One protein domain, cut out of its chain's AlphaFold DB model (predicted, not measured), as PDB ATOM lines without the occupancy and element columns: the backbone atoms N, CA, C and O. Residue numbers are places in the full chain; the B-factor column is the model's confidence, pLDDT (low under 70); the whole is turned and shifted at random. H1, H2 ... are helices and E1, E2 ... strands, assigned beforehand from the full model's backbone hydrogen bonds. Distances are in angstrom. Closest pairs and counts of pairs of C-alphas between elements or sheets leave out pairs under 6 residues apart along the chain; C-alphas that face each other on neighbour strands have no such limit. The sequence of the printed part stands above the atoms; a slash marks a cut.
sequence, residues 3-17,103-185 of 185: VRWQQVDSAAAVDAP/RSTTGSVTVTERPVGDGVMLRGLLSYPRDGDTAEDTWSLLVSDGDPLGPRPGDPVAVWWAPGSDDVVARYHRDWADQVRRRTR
ATOM      1  N   VAL A   3     -43.886 -16.937  58.263       85.88
ATOM      2  CA  VAL A   3     -44.107 -16.237  56.992       85.88
ATOM      3  C   VAL A   3     -44.287 -14.759  57.287       85.88
ATOM      4  O   VAL A   3     -45.225 -14.360  57.979       85.88
ATOM      5  N   ARG A   4     -43.395 -13.935  56.745       88.44
ATOM      6  CA  ARG A   4     -43.504 -12.479  56.779       88.44
ATOM      7  C   ARG A   4     -44.157 -12.012  55.493       88.44
ATOM      8  O   ARG A   4     -43.560 -12.098  54.421       88.44
ATOM      9  N   TRP A   5     -45.382 -11.525  55.613       88.75
ATOM     10  CA  TRP A   5     -46.109 -10.987  54.476       88.75
ATOM     11  C   TRP A   5     -45.669  -9.554  54.179       88.75
ATOM     12  O   TRP A   5     -45.563  -8.730  55.086       88.75
ATOM     13  N   GLN A   6     -45.412  -9.261  52.909       89.19
ATOM     14  CA  GLN A   6     -45.080  -7.933  52.412       89.19
ATOM     15  C   GLN A   6     -46.011  -7.598  51.253       89.19
ATOM     16  O   GLN A   6     -45.869  -8.106  50.138       89.19
ATOM     17  N   GLN A   7     -46.971  -6.726  51.528       85.06
ATOM     18  CA  GLN A   7     -47.754  -6.102  50.479       85.06
ATOM     19  C   GLN A   7     -46.939  -4.935  49.935       85.06
ATOM     20  O   GLN A   7     -46.548  -4.045  50.687       85.06
ATOM     21  N   VAL A   8     -46.587  -5.009  48.657       88.56
ATOM     22  CA  VAL A   8     -45.746  -4.004  48.001       88.56
ATOM     23  C   VAL A   8     -46.611  -3.077  47.160       88.56
ATOM     24  O   VAL A   8     -47.677  -3.479  46.707       88.56
ATOM     25  N   ASP A   9     -46.132  -1.862  46.906       87.00
ATOM     26  CA  ASP A   9     -46.922  -0.821  46.230       87.00
ATOM     27  C   ASP A   9     -46.985  -0.974  44.702       87.00
ATOM     28  O   ASP A   9     -47.699  -0.240  44.024       87.00
ATOM     29  N   SER A  10     -46.204  -1.893  44.123       89.62
ATOM     30  CA  SER A  10     -46.187  -2.106  42.673       89.62
ATOM     31  C   SER A  10     -45.839  -3.539  42.284       89.62
ATOM     32  O   SER A  10     -45.119  -4.244  42.992       89.62
ATOM     33  N   ALA A  11     -46.285  -3.951  41.096       89.50
ATOM     34  CA  ALA A  11     -45.960  -5.261  40.536       89.50
ATOM     35  C   ALA A  11     -44.447  -5.481  40.351       89.50
ATOM     36  O   ALA A  11     -43.959  -6.583  40.576       89.50
ATOM     37  N   ALA A  12     -43.693  -4.438  39.985       88.69
ATOM     38  CA  ALA A  12     -42.242  -4.532  39.810       88.69
ATOM     39  C   ALA A  12     -41.500  -4.758  41.140       88.69
ATOM     40  O   ALA A  12     -40.459  -5.411  41.166       88.69
ATOM     41  N   ALA A  13     -42.047  -4.263  42.254       89.56
ATOM     42  CA  ALA A  13     -41.461  -4.445  43.580       89.56
ATOM     43  C   ALA A  13     -41.592  -5.885  44.114       89.56
ATOM     44  O   ALA A  13     -40.881  -6.252  45.050       89.56
ATOM     45  N   VAL A  14     -42.466  -6.709  43.522       88.75
ATOM     46  CA  VAL A  14     -42.651  -8.112  43.924       88.75
ATOM     47  C   VAL A  14     -41.390  -8.937  43.642       88.75
ATOM     48  O   VAL A  14     -40.902  -9.632  44.533       88.75
ATOM     49  N   ASP A  15     -40.840  -8.792  42.433       87.19
ATOM     50  CA  ASP A  15     -39.654  -9.527  41.967       87.19
ATOM     51  C   ASP A  15     -38.331  -8.815  42.289       87.19
ATOM     52  O   ASP A  15     -37.255  -9.393  42.123       87.19
ATOM     53  N   ALA A  16     -38.387  -7.559  42.741       88.38
ATOM     54  CA  ALA A  16     -37.197  -6.824  43.143       88.38
ATOM     55  C   ALA A  16     -36.454  -7.577  44.267       88.38
ATOM     56  O   ALA A  16     -37.114  -8.170  45.128       88.38
ATOM     57  N   PRO A  17     -35.108  -7.529  44.316       84.56
ATOM     58  CA  PRO A  17     -34.341  -8.119  45.409       84.56
ATOM     59  C   PRO A  17     -34.887  -7.725  46.788       84.56
ATOM     60  O   PRO A  17     -35.450  -6.636  46.971       84.56
ATOM     61  N   ARG A 103     -33.099 -16.957  48.064       92.38
ATOM     62  CA  ARG A 103     -33.556 -17.526  46.803       92.38
ATOM     63  C   ARG A 103     -35.000 -17.103  46.587       92.38
ATOM     64  O   ARG A 103     -35.809 -17.188  47.509       92.38
ATOM     65  N   SER A 104     -35.303 -16.651  45.375       92.75
ATOM     66  CA  SER A 104     -36.662 -16.306  44.961       92.75
ATOM     67  C   SER A 104     -37.301 -17.476  44.228       92.75
ATOM     68  O   SER A 104     -36.655 -18.148  43.422       92.75
ATOM     69  N   THR A 105     -38.576 -17.713  44.505       94.50
ATOM     70  CA  THR A 105     -39.417 -18.646  43.766       94.50
ATOM     71  C   THR A 105     -40.859 -18.153  43.731       94.50
ATOM     72  O   THR A 105     -41.261 -17.315  44.534       94.50
ATOM     73  N   THR A 106     -41.665 -18.708  42.835       95.25
ATOM     74  CA  THR A 106     -43.112 -18.490  42.825       95.25
ATOM     75  C   THR A 106     -43.800 -19.606  43.603       95.25
ATOM     76  O   THR A 106     -43.639 -20.784  43.286       95.25
ATOM     77  N   GLY A 107     -44.569 -19.227  44.619       95.00
ATOM     78  CA  GLY A 107     -45.473 -20.104  45.357       95.00
ATOM     79  C   GLY A 107     -46.937 -19.806  45.045       95.00
ATOM     80  O   GLY A 107     -47.255 -18.963  44.206       95.00
ATOM     81  N   SER A 108     -47.836 -20.481  45.749       95.81
ATOM     82  CA  SER A 108     -49.276 -20.242  45.716       95.81
ATOM     83  C   SER A 108     -49.843 -20.214  47.129       95.81
ATOM     84  O   SER A 108     -49.261 -20.778  48.057       95.81
ATOM     85  N   VAL A 109     -50.982 -19.542  47.305       96.19
ATOM     86  CA  VAL A 109     -51.640 -19.460  48.613       96.19
ATOM     87  C   VAL A 109     -53.067 -19.976  48.610       96.19
ATOM     88  O   VAL A 109     -53.835 -19.742  47.680       96.19
ATOM     89  N   THR A 110     -53.462 -20.616  49.703       96.31
ATOM     90  CA  THR A 110     -54.872 -20.751  50.071       96.31
ATOM     91  C   THR A 110     -55.274 -19.562  50.931       96.31
ATOM     92  O   THR A 110     -54.464 -19.048  51.697       96.31
ATOM     93  N   VAL A 111     -56.518 -19.102  50.797       95.69
ATOM     94  CA  VAL A 111     -57.025 -17.946  51.543       95.69
ATOM     95  C   VAL A 111     -58.349 -18.325  52.183       95.69
ATOM     96  O   VAL A 111     -59.276 -18.781  51.519       95.69
ATOM     97  N   THR A 112     -58.420 -18.139  53.490       94.94
ATOM     98  CA  THR A 112     -59.629 -18.151  54.301       94.94
ATOM     99  C   THR A 112     -59.768 -16.774  54.915       94.94
ATOM    100  O   THR A 112     -58.846 -16.278  55.564       94.94
ATOM    101  N   GLU A 113     -60.932 -16.173  54.737       94.06
ATOM    102  CA  GLU A 113     -61.212 -14.829  55.221       94.06
ATOM    103  C   GLU A 113     -61.958 -14.896  56.550       94.06
ATOM    104  O   GLU A 113     -62.805 -15.766  56.778       94.06
ATOM    105  N   ARG A 114     -61.635 -13.974  57.452       93.44
ATOM    106  CA  ARG A 114     -62.382 -13.759  58.686       93.44
ATOM    107  C   ARG A 114     -62.563 -12.255  58.899       93.44
ATOM    108  O   ARG A 114     -61.560 -11.579  59.127       93.44
ATOM    109  N   PRO A 115     -63.798 -11.732  58.879       90.94
ATOM    110  CA  PRO A 115     -64.037 -10.326  59.183       90.94
ATOM    111  C   PRO A 115     -63.643 -10.020  60.632       90.94
ATOM    112  O   PRO A 115     -63.866 -10.833  61.538       90.94
ATOM    113  N   VAL A 116     -63.037  -8.855  60.842       91.00
ATOM    114  CA  VAL A 116     -62.559  -8.364  62.139       91.00
ATOM    115  C   VAL A 116     -62.762  -6.858  62.181       91.00
ATOM    116  O   VAL A 116     -62.246  -6.192  61.307       91.00
ATOM    117  N   GLY A 117     -63.473  -6.326  63.184       88.50
ATOM    118  CA  GLY A 117     -63.626  -4.878  63.428       88.50
ATOM    119  C   GLY A 117     -63.646  -4.006  62.162       88.50
ATOM    120  O   GLY A 117     -64.656  -3.973  61.467       88.50
ATOM    121  N   ASP A 118     -62.502  -3.379  61.879       86.56
ATOM    122  CA  ASP A 118     -62.273  -2.428  60.781       86.56
ATOM    123  C   ASP A 118     -61.479  -3.039  59.595       86.56
ATOM    124  O   ASP A 118     -60.579  -2.411  59.027       86.56
ATOM    125  N   GLY A 119     -61.719  -4.314  59.272       90.88
ATOM    126  CA  GLY A 119     -61.080  -4.984  58.140       90.88
ATOM    127  C   GLY A 119     -61.302  -6.497  58.062       90.88
ATOM    128  O   GLY A 119     -62.256  -7.075  58.597       90.88
ATOM    129  N   VAL A 120     -60.387  -7.177  57.369       93.00
ATOM    130  CA  VAL A 120     -60.443  -8.626  57.142       93.00
ATOM    131  C   VAL A 120     -59.105  -9.268  57.481       93.00
ATOM    132  O   VAL A 120     -58.048  -8.879  56.993       93.00
ATOM    133  N   MET A 121     -59.159 -10.311  58.304       94.12
ATOM    134  CA  MET A 121     -58.031 -11.195  58.544       94.12
ATOM    135  C   MET A 121     -58.032 -12.287  57.477       94.12
ATOM    136  O   MET A 121     -58.896 -13.168  57.471       94.12
ATOM    137  N   LEU A 122     -57.045 -12.245  56.595       94.31
ATOM    138  CA  LEU A 122     -56.750 -13.297  55.635       94.31
ATOM    139  C   LEU A 122     -55.794 -14.295  56.278       94.31
ATOM    140  O   LEU A 122     -54.833 -13.912  56.941       94.31
ATOM    141  N   ARG A 123     -56.046 -15.586  56.102       94.81
ATOM    142  CA  ARG A 123     -55.163 -16.645  56.600       94.81
ATOM    143  C   ARG A 123     -55.179 -17.844  55.680       94.81
ATOM    144  O   ARG A 123     -56.189 -18.110  55.037       94.81
ATOM    145  N   GLY A 124     -54.117 -18.625  55.697       94.94
ATOM    146  CA  GLY A 124     -54.106 -19.887  54.983       94.94
ATOM    147  C   GLY A 124     -52.730 -20.507  54.921       94.94
ATOM    148  O   GLY A 124     -51.899 -20.308  55.806       94.94
ATOM    149  N   LEU A 125     -52.532 -21.285  53.870       96.06
ATOM    150  CA  LEU A 125     -51.319 -22.031  53.599       96.06
ATOM    151  C   LEU A 125     -50.595 -21.397  52.411       96.06
ATOM    152  O   LEU A 125     -51.238 -20.981  51.449       96.06
ATOM    153  N   LEU A 126     -49.278 -21.306  52.498       96.31
ATOM    154  CA  LEU A 126     -48.364 -20.913  51.440       96.31
ATOM    155  C   LEU A 126     -47.619 -22.170  51.001       96.31
ATOM    156  O   LEU A 126     -46.899 -22.752  51.807       96.31
ATOM    157  N   SER A 127     -47.768 -22.555  49.739       96.12
ATOM    158  CA  SER A 127     -47.066 -23.690  49.139       96.12
ATOM    159  C   SER A 127     -46.035 -23.181  48.137       96.12
ATOM    160  O   SER A 127     -46.363 -22.378  47.262       96.12
ATOM    161  N   TYR A 128     -44.786 -23.623  48.244       94.94
ATOM    162  CA  TYR A 128     -43.705 -23.179  47.359       94.94
ATOM    163  C   TYR A 128     -42.616 -24.245  47.223       94.94
ATOM    164  O   TYR A 128     -42.411 -25.036  48.144       94.94
ATOM    165  N   PRO A 129     -41.892 -24.290  46.092       93.38
ATOM    166  CA  PRO A 129     -40.804 -25.241  45.930       93.38
ATOM    167  C   PRO A 129     -39.587 -24.823  46.769       93.38
ATOM    168  O   PRO A 129     -39.162 -23.663  46.748       93.38
ATOM    169  N   ARG A 130     -39.002 -25.784  47.486       92.06
ATOM    170  CA  ARG A 130     -37.833 -25.618  48.354       92.06
ATOM    171  C   ARG A 130     -36.953 -26.862  48.277       92.06
ATOM    172  O   ARG A 130     -37.400 -27.953  48.598       92.06
ATOM    173  N   ASP A 131     -35.701 -26.683  47.854       86.12
ATOM    174  CA  ASP A 131     -34.673 -27.740  47.802       86.12
ATOM    175  C   ASP A 131     -35.116 -29.060  47.120       86.12
ATOM    176  O   ASP A 131     -34.648 -30.137  47.470       86.12
ATOM    177  N   GLY A 132     -35.988 -28.976  46.106       83.69
ATOM    178  CA  GLY A 132     -36.478 -30.134  45.342       83.69
ATOM    179  C   GLY A 132     -37.814 -30.712  45.818       83.69
ATOM    180  O   GLY A 132     -38.404 -31.498  45.084       83.69
ATOM    181  N   ASP A 133     -38.319 -30.262  46.967       91.25
ATOM    182  CA  ASP A 133     -39.631 -30.621  47.514       91.25
ATOM    183  C   ASP A 133     -40.589 -29.417  47.523       91.25
ATOM    184  O   ASP A 133     -40.212 -28.285  47.204       91.25
ATOM    185  N   THR A 134     -41.848 -29.648  47.900       93.12
ATOM    186  CA  THR A 134     -42.821 -28.582  48.175       93.12
ATOM    187  C   THR A 134     -42.857 -28.310  49.674       93.12
ATOM    188  O   THR A 134     -43.219 -29.186  50.458       93.12
ATOM    189  N   ALA A 135     -42.506 -27.090  50.071       93.62
ATOM    190  CA  ALA A 135     -42.679 -26.603  51.429       93.62
ATOM    191  C   ALA A 135     -44.068 -25.981  51.605       93.62
ATOM    192  O   ALA A 135     -44.607 -25.358  50.685       93.62
ATOM    193  N   GLU A 136     -44.623 -26.138  52.806       94.12
ATOM    194  CA  GLU A 136     -45.927 -25.610  53.189       94.12
ATOM    195  C   GLU A 136     -45.826 -24.850  54.508       94.12
ATOM    196  O   GLU A 136     -45.399 -25.401  55.522       94.12
ATOM    197  N   ASP A 137     -46.257 -23.591  54.501       94.06
ATOM    198  CA  ASP A 137     -46.185 -22.710  55.659       94.06
ATOM    199  C   ASP A 137     -47.515 -22.003  55.918       94.06
ATOM    200  O   ASP A 137     -48.208 -21.568  55.001       94.06
ATOM    201  N   THR A 138     -47.889 -21.853  57.188       94.44
ATOM    202  CA  THR A 138     -49.092 -21.088  57.549       94.44
ATOM    203  C   THR A 138     -48.793 -19.592  57.552       94.44
ATOM    204  O   THR A 138     -47.753 -19.161  58.052       94.44
ATOM    205  N   TRP A 139     -49.732 -18.792  57.056       93.50
ATOM    206  CA  TRP A 139     -49.631 -17.336  57.046       93.50
ATOM    207  C   TRP A 139     -50.939 -16.669  57.477       93.50
ATOM    208  O   TRP A 139     -52.025 -17.255  57.425       93.50
ATOM    209  N   SER A 140     -50.815 -15.417  57.907       92.12
ATOM    210  CA  SER A 140     -51.937 -14.538  58.221       92.12
ATOM    211  C   SER A 140     -51.588 -13.093  57.884       92.12
ATOM    212  O   SER A 140     -50.462 -12.666  58.132       92.12
ATOM    213  N   LEU A 141     -52.559 -12.348  57.370       91.38
ATOM    214  CA  LEU A 141     -52.454 -10.940  57.014       91.38
ATOM    215  C   LEU A 141     -53.730 -10.224  57.454       91.38
ATOM    216  O   LEU A 141     -54.825 -10.623  57.062       91.38
ATOM    217  N   LEU A 142     -53.587  -9.156  58.231       91.19
ATOM    218  CA  LEU A 142     -54.676  -8.213  58.452       91.19
ATOM    219  C   LEU A 142     -54.679  -7.213  57.296       91.19
ATOM    220  O   LEU A 142     -53.654  -6.592  57.040       91.19
ATOM    221  N   VAL A 143     -55.815  -7.085  56.619       89.00
ATOM    222  CA  VAL A 143     -56.061  -6.059  55.606       89.00
ATOM    223  C   VAL A 143     -57.082  -5.101  56.200       89.00
ATOM    224  O   VAL A 143     -58.223  -5.505  56.445       89.00
ATOM    225  N   SER A 144     -56.661  -3.875  56.496       88.75
ATOM    226  CA  SER A 144     -57.556  -2.843  57.016       88.75
ATOM    227  C   SER A 144     -58.389  -2.223  55.897       88.75
ATOM    228  O   SER A 144     -58.032  -2.280  54.718       88.75
ATOM    229  N   ASP A 145     -59.511  -1.610  56.259       82.50
ATOM    230  CA  ASP A 145     -60.321  -0.869  55.296       82.50
ATOM    231  C   ASP A 145     -59.508   0.285  54.678       82.50
ATOM    232  O   ASP A 145     -59.048   1.193  55.369       82.50
ATOM    233  N   GLY A 146     -59.320   0.239  53.356       80.00
ATOM    234  CA  GLY A 146     -58.512   1.204  52.600       80.00
ATOM    235  C   GLY A 146     -57.105   0.723  52.232       80.00
ATOM    236  O   GLY A 146     -56.471   1.353  51.384       80.00
ATOM    237  N   ASP A 147     -56.645  -0.404  52.785       83.31
ATOM    238  CA  ASP A 147     -55.401  -1.042  52.350       83.31
ATOM    239  C   ASP A 147     -55.536  -1.636  50.938       83.31
ATOM    240  O   ASP A 147     -56.645  -1.928  50.463       83.31
ATOM    241  N   PRO A 148     -54.411  -1.868  50.236       80.94
ATOM    242  CA  PRO A 148     -54.445  -2.555  48.959       80.94
ATOM    243  C   PRO A 148     -55.082  -3.945  49.107       80.94
ATOM    244  O   PRO A 148     -54.962  -4.629  50.124       80.94
ATOM    245  N   LEU A 149     -55.758  -4.403  48.055       83.19
ATOM    246  CA  LEU A 149     -56.485  -5.672  48.097       83.19
ATOM    247  C   LEU A 149     -55.522  -6.849  48.306       83.19
ATOM    248  O   LEU A 149     -54.550  -6.998  47.563       83.19
ATOM    249  N   GLY A 150     -55.836  -7.711  49.272       87.38
ATOM    250  CA  GLY A 150     -55.053  -8.908  49.575       87.38
ATOM    251  C   GLY A 150     -55.092 -10.002  48.487       87.38
ATOM    252  O   GLY A 150     -55.772  -9.860  47.451       87.38
ATOM    253  N   PRO A 151     -54.343 -11.101  48.703       92.69
ATOM    254  CA  PRO A 151     -54.330 -12.259  47.813       92.69
ATOM    255  C   PRO A 151     -55.687 -12.965  47.780       92.69
ATOM    256  O   PRO A 151     -56.402 -13.024  48.778       92.69
ATOM    257  N   ARG A 152     -56.030 -13.528  46.623       92.94
ATOM    258  CA  ARG A 152     -57.169 -14.430  46.420       92.94
ATOM    259  C   ARG A 152     -56.712 -15.890  46.540       92.94
ATOM    260  O   ARG A 152     -55.529 -16.182  46.345       92.94
ATOM    261  N   PRO A 153     -57.633 -16.834  46.804       93.81
ATOM    262  CA  PRO A 153     -57.309 -18.255  46.764       93.81
ATOM    263  C   PRO A 153     -56.645 -18.651  45.435       93.81
ATOM    264  O   PRO A 153     -57.146 -18.337  44.353       93.81
ATOM    265  N   GLY A 154     -55.508 -19.338  45.520       93.06
ATOM    266  CA  GLY A 154     -54.707 -19.769  44.377       93.06
ATOM    267  C   GLY A 154     -53.960 -18.640  43.667       93.06
ATOM    268  O   GLY A 154     -53.543 -18.823  42.521       93.06
ATOM    269  N   ASP A 155     -53.851 -17.444  44.255       94.56
ATOM    270  CA  ASP A 155     -52.975 -16.407  43.706       94.56
ATOM    271  C   ASP A 155     -51.519 -16.882  43.782       94.56
ATOM    272  O   ASP A 155     -51.108 -17.433  44.812       94.56
ATOM    273  N   PRO A 156     -50.733 -16.699  42.704       95.81
ATOM    274  CA  PRO A 156     -49.295 -16.845  42.804       95.81
ATOM    275  C   PRO A 156     -48.736 -15.744  43.707       95.81
ATOM    276  O   PRO A 156     -49.252 -14.622  43.740       95.81
ATOM    277  N   VAL A 157     -47.654 -16.059  44.410       95.00
ATOM    278  CA  VAL A 157     -46.964 -15.147  45.332       95.00
ATOM    279  C   VAL A 157     -45.464 -15.306  45.140       95.00
ATOM    280  O   VAL A 157     -44.993 -16.430  44.959       95.00
ATOM    281  N   ALA A 158     -44.702 -14.211  45.177       95.25
ATOM    282  CA  ALA A 158     -43.249 -14.313  45.180       95.25
ATOM    283  C   ALA A 158     -42.774 -14.666  46.588       95.25
ATOM    284  O   ALA A 158     -43.108 -13.996  47.565       95.25
ATOM    285  N   VAL A 159     -41.997 -15.732  46.687       94.94
ATOM    286  CA  VAL A 159     -41.521 -16.296  47.941       94.94
ATOM    287  C   VAL A 159     -40.011 -16.212  47.972       94.94
ATOM    288  O   VAL A 159     -39.325 -16.733  47.096       94.94
ATOM    289  N   TRP A 160     -39.502 -15.589  49.024       94.56
ATOM    290  CA  TRP A 160     -38.085 -15.489  49.300       94.56
ATOM    291  C   TRP A 160     -37.748 -16.301  50.540       94.56
ATOM    292  O   TRP A 160     -38.304 -16.078  51.617       94.56
ATOM    293  N   TRP A 161     -36.817 -17.231  50.394       93.69
ATOM    294  CA  TRP A 161     -36.378 -18.115  51.467       93.69
ATOM    295  C   TRP A 161     -34.859 -18.269  51.428       93.69
ATOM    296  O   TRP A 161     -34.228 -17.997  50.410       93.69
ATOM    297  N   ALA A 162     -34.262 -18.705  52.536       92.75
ATOM    298  CA  ALA A 162     -32.830 -18.980  52.605       92.75
ATOM    299  C   ALA A 162     -32.554 -20.350  53.242       92.75
ATOM    300  O   ALA A 162     -33.253 -20.742  54.186       92.75
ATOM    301  N   PRO A 163     -31.532 -21.087  52.772       89.31
ATOM    302  CA  PRO A 163     -31.079 -22.306  53.430       89.31
ATOM    303  C   PRO A 163     -30.711 -22.056  54.898       89.31
ATOM    304  O   PRO A 163     -30.118 -21.037  55.241       89.31
ATOM    305  N   GLY A 164     -31.077 -22.986  55.783       83.94
ATOM    306  CA  GLY A 164     -30.828 -22.852  57.225       83.94
ATOM    307  C   GLY A 164     -31.697 -21.808  57.943       83.94
ATOM    308  O   GLY A 164     -31.491 -21.575  59.135       83.94
ATOM    309  N   SER A 165     -32.666 -21.201  57.246       86.81
ATOM    310  CA  SER A 165     -33.680 -20.318  57.821       86.81
ATOM    311  C   SER A 165     -35.060 -20.973  57.809       86.81
ATOM    312  O   SER A 165     -35.467 -21.605  56.831       86.81
ATOM    313  N   ASP A 166     -35.795 -20.763  58.896       85.75
ATOM    314  CA  ASP A 166     -37.227 -21.062  59.007       85.75
ATOM    315  C   ASP A 166     -38.100 -19.835  58.691       85.75
ATOM    316  O   ASP A 166     -39.329 -19.912  58.773       85.75
ATOM    317  N   ASP A 167     -37.464 -18.697  58.391       89.25
ATOM    318  CA  ASP A 167     -38.122 -17.447  58.029       89.25
ATOM    319  C   ASP A 167     -38.230 -17.329  56.510       89.25
ATOM    320  O   ASP A 167     -37.243 -17.492  55.782       89.25
ATOM    321  N   VAL A 168     -39.435 -16.993  56.060       92.06
ATOM    322  CA  VAL A 168     -39.805 -16.851  54.652       92.06
ATOM    323  C   VAL A 168     -40.481 -15.501  54.466       92.06
ATOM    324  O   VAL A 168     -41.282 -15.081  55.301       92.06
ATOM    325  N   VAL A 169     -40.178 -14.811  53.371       93.12
ATOM    326  CA  VAL A 169     -40.831 -13.551  53.008       93.12
ATOM    327  C   VAL A 169     -41.716 -13.788  51.796       93.12
ATOM    328  O   VAL A 169     -41.235 -14.195  50.742       93.12
ATOM    329  N   ALA A 170     -43.006 -13.514  51.941       94.00
ATOM    330  CA  ALA A 170     -43.979 -13.602  50.863       94.00
ATOM    331  C   ALA A 170     -44.339 -12.188  50.393       94.00
ATOM    332  O   ALA A 170     -44.861 -11.391  51.172       94.00
ATOM    333  N   ARG A 171     -44.042 -11.872  49.129       93.62
ATOM    334  CA  ARG A 171     -44.363 -10.596  48.482       93.62
ATOM    335  C   ARG A 171     -45.522 -10.752  47.523       93.62
ATOM    336  O   ARG A 171     -45.528 -11.650  46.680       93.62
ATOM    337  N   TYR A 172     -46.479  -9.838  47.624       93.88
ATOM    338  CA  TYR A 172     -47.684  -9.895  46.814       93.88
ATOM    339  C   TYR A 172     -48.097  -8.521  46.284       93.88
ATOM    340  O   TYR A 172     -48.114  -7.529  47.011       93.88
ATOM    341  N   HIS A 173     -48.493  -8.516  45.009       93.62
ATOM    342  CA  HIS A 173     -49.231  -7.445  44.353       93.62
ATOM    343  C   HIS A 173     -50.211  -8.068  43.353       93.62
ATOM    344  O   HIS A 173     -49.833  -8.956  42.583       93.62
ATOM    345  N   ARG A 174     -51.458  -7.584  43.314       92.12
ATOM    346  CA  ARG A 174     -52.519  -8.187  42.488       92.12
ATOM    347  C   ARG A 174     -52.184  -8.187  40.995       92.12
ATOM    348  O   ARG A 174     -52.282  -9.226  40.351       92.12
ATOM    349  N   ASP A 175     -51.691  -7.071  40.465       93.44
ATOM    350  CA  ASP A 175     -51.344  -6.994  39.037       93.44
ATOM    351  C   ASP A 175     -50.195  -7.924  38.646       93.44
ATOM    352  O   ASP A 175     -50.159  -8.411  37.516       93.44
ATOM    353  N   TRP A 176     -49.256  -8.181  39.563       94.94
ATOM    354  CA  TRP A 176     -48.191  -9.155  39.340       94.94
ATOM    355  C   TRP A 176     -48.782 -10.563  39.281       94.94
ATOM    356  O   TRP A 176     -48.524 -11.305  38.335       94.94
ATOM    357  N   ALA A 177     -49.659 -10.897  40.230       94.31
ATOM    358  CA  ALA A 177     -50.298 -12.203  40.282       94.31
ATOM    359  C   ALA A 177     -51.144 -12.486  39.026       94.31
ATOM    360  O   ALA A 177     -51.073 -13.573  38.442       94.31
ATOM    361  N   ASP A 178     -51.881 -11.483  38.550       94.25
ATOM    362  CA  ASP A 178     -52.663 -11.562  37.318       94.25
ATOM    363  C   ASP A 178     -51.775 -11.662  36.062       94.25
ATOM    364  O   ASP A 178     -52.155 -12.295  35.075       94.25
ATOM    365  N   GLN A 179     -50.583 -11.057  36.060       93.81
ATOM    366  CA  GLN A 179     -49.599 -11.241  34.986       93.81
ATOM    367  C   GLN A 179     -49.027 -12.661  34.972       93.81
ATOM    368  O   GLN A 179     -48.989 -13.278  33.907       93.81
ATOM    369  N   VAL A 180     -48.628 -13.202  36.127       92.88
ATOM    370  CA  VAL A 180     -48.100 -14.572  36.228       92.88
ATOM    371  C   VAL A 180     -49.138 -15.584  35.751       92.88
ATOM    372  O   VAL A 180     -48.842 -16.398  34.883       92.88
ATOM    373  N   ARG A 181     -50.389 -15.472  36.208       90.31
ATOM    374  CA  ARG A 181     -51.485 -16.345  35.754       90.31
ATOM    375  C   ARG A 181     -51.703 -16.327  34.250       90.31
ATOM    376  O   ARG A 181     -52.020 -17.362  33.673       90.31
ATOM    377  N   ARG A 182     -51.569 -15.156  33.622       92.25
ATOM    378  CA  ARG A 182     -51.700 -15.013  32.167       92.25
ATOM    379  C   ARG A 182     -50.563 -15.683  31.402       92.25
ATOM    380  O   ARG A 182     -50.793 -16.079  30.273       92.25
ATOM    381  N   ARG A 183     -49.371 -15.809  31.993       89.25
ATOM    382  CA  ARG A 183     -48.223 -16.493  31.372       89.25
ATOM    383  C   ARG A 183     -48.295 -18.016  31.487       89.25
ATOM    384  O   ARG A 183     -47.681 -18.700  30.680       89.25
ATOM    385  N   THR A 184     -48.997 -18.533  32.494       80.50
ATOM    386  CA  THR A 184     -49.106 -19.980  32.762       80.50
ATOM    387  C   THR A 184     -50.328 -20.632  32.097       80.50
ATOM    388  O   THR A 184     -50.483 -21.847  32.183       80.50
ATOM    389  N   ARG A 185     -51.211 -19.848  31.464       70.19
ATOM    390  CA  ARG A 185     -52.323 -20.338  30.631       70.19
ATOM    391  C   ARG A 185     -51.907 -20.406  29.173       70.19
ATOM    392  O   ARG A 185     -52.358 -21.362  28.508       70.19
TER     393      ARG A 185
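Overview. This is residues 3 to 17 and 103 to 185 of the 185 residues of an uncharacterized protein of Isoptericola sediminis (UniProt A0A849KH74). One strongly twisted seven-strand sheet wraps into a small barrel, nearly closed where edge strands E1 and E5 come together, with two short helices, H1 and H2, packed over its E6 and E7 part. The long E3 E4 E5 meander, each strand the antiparallel neighbour of the one before, makes the longest axis. The printed part has 98 residues, with two named helices and seven named strands in the order E1 H1 E2 E3 E4 E5 E6 E7 H2. The sheet is branched at E4 and mixed, with E1 and E7 parallel and its other neighbour pairs antiparallel; the class is mixed, helices and strands. The whole is compact, with a radius of gyration of the C-alphas of 13.2 A and spans of 41 by 28 by 25 A.

Along the chain. E4, residues 119 to 130, is 32.6 A long, and E5, residues 133 to 144, is 34.4 A. E2, residues 103 to 109, is 18.3 A, and E3, residues 112 to 116, is 12.9 A. E6, residues 156 to 161, is 15.6 A, and E7, residues 167 to 172, is 16.6 A. E1, residues 3 to 7, is 12.6 A and begins at C-alpha 3, (-44.107, -16.237, 56.992). H1, residues 11 to 15, is 7.7 A; H2, residues 174 to 183, is 14.5 A and ends at C-alpha 183, (-48.223, -16.493, 31.372).

Arrangement. On one side of E4 lie E2 and E3, on the other side E5. N 126 and O 137 of the hairpin E4 and E5 are 2.7 A apart, and N 112 and O 123 of the hairpin E3 and E4 also 2.7 A. E2 pairs with E4 at N 108 and O 127, 2.8 A, and with E6 at N 105 and O 159, 2.9 A. E2 runs on into E3 across a break of 2 residues, at 79 degrees. In the hairpin E6 and E7, N 160 and O 169 are 2.8 A apart; E7 and E1 have N 4 and O 168 at 2.8 A. The closest C-alphas of E1 and E5 are those of Val 3 and Trp 139, 5.6 A. H1 is on the sheet over E7, at a height over the sheet of 8.5 A, with the C-alphas of Val 14 and Arg 171 closest at 5.5 A. H2 is on the sheet at a height of 9.6 A, over E6 and only just over E2, with 3 C-alphas there; it runs across the strands, at 90 degrees to E6 on the local plane. The C-alphas of Pro 156 and Ala 177 are the closest of E6 and H2, 5.4 A. H1 and H2 touch, closest at the C-alphas of Ala 11 and Trp 176, 4.6 A. In H2 every O i to N i+4 pair is within hydrogen-bond range; in H1 0 of 1 is, and 1 of 2 O i to N i+3 pairs.

Size, cuts and confidence. The C-alphas farthest apart, those of Gly 117 and Gly 132, are 41.3 A apart. Residues 18 to 102 are not printed, and C-alphas 17 and 103 are 9.5 A apart across the cut. Of the links printed whole, E5 to E6 is long, with 11 residues, and the others are tight. The mean pLDDT of the printed part is 91.0, and no printed residue is under 70.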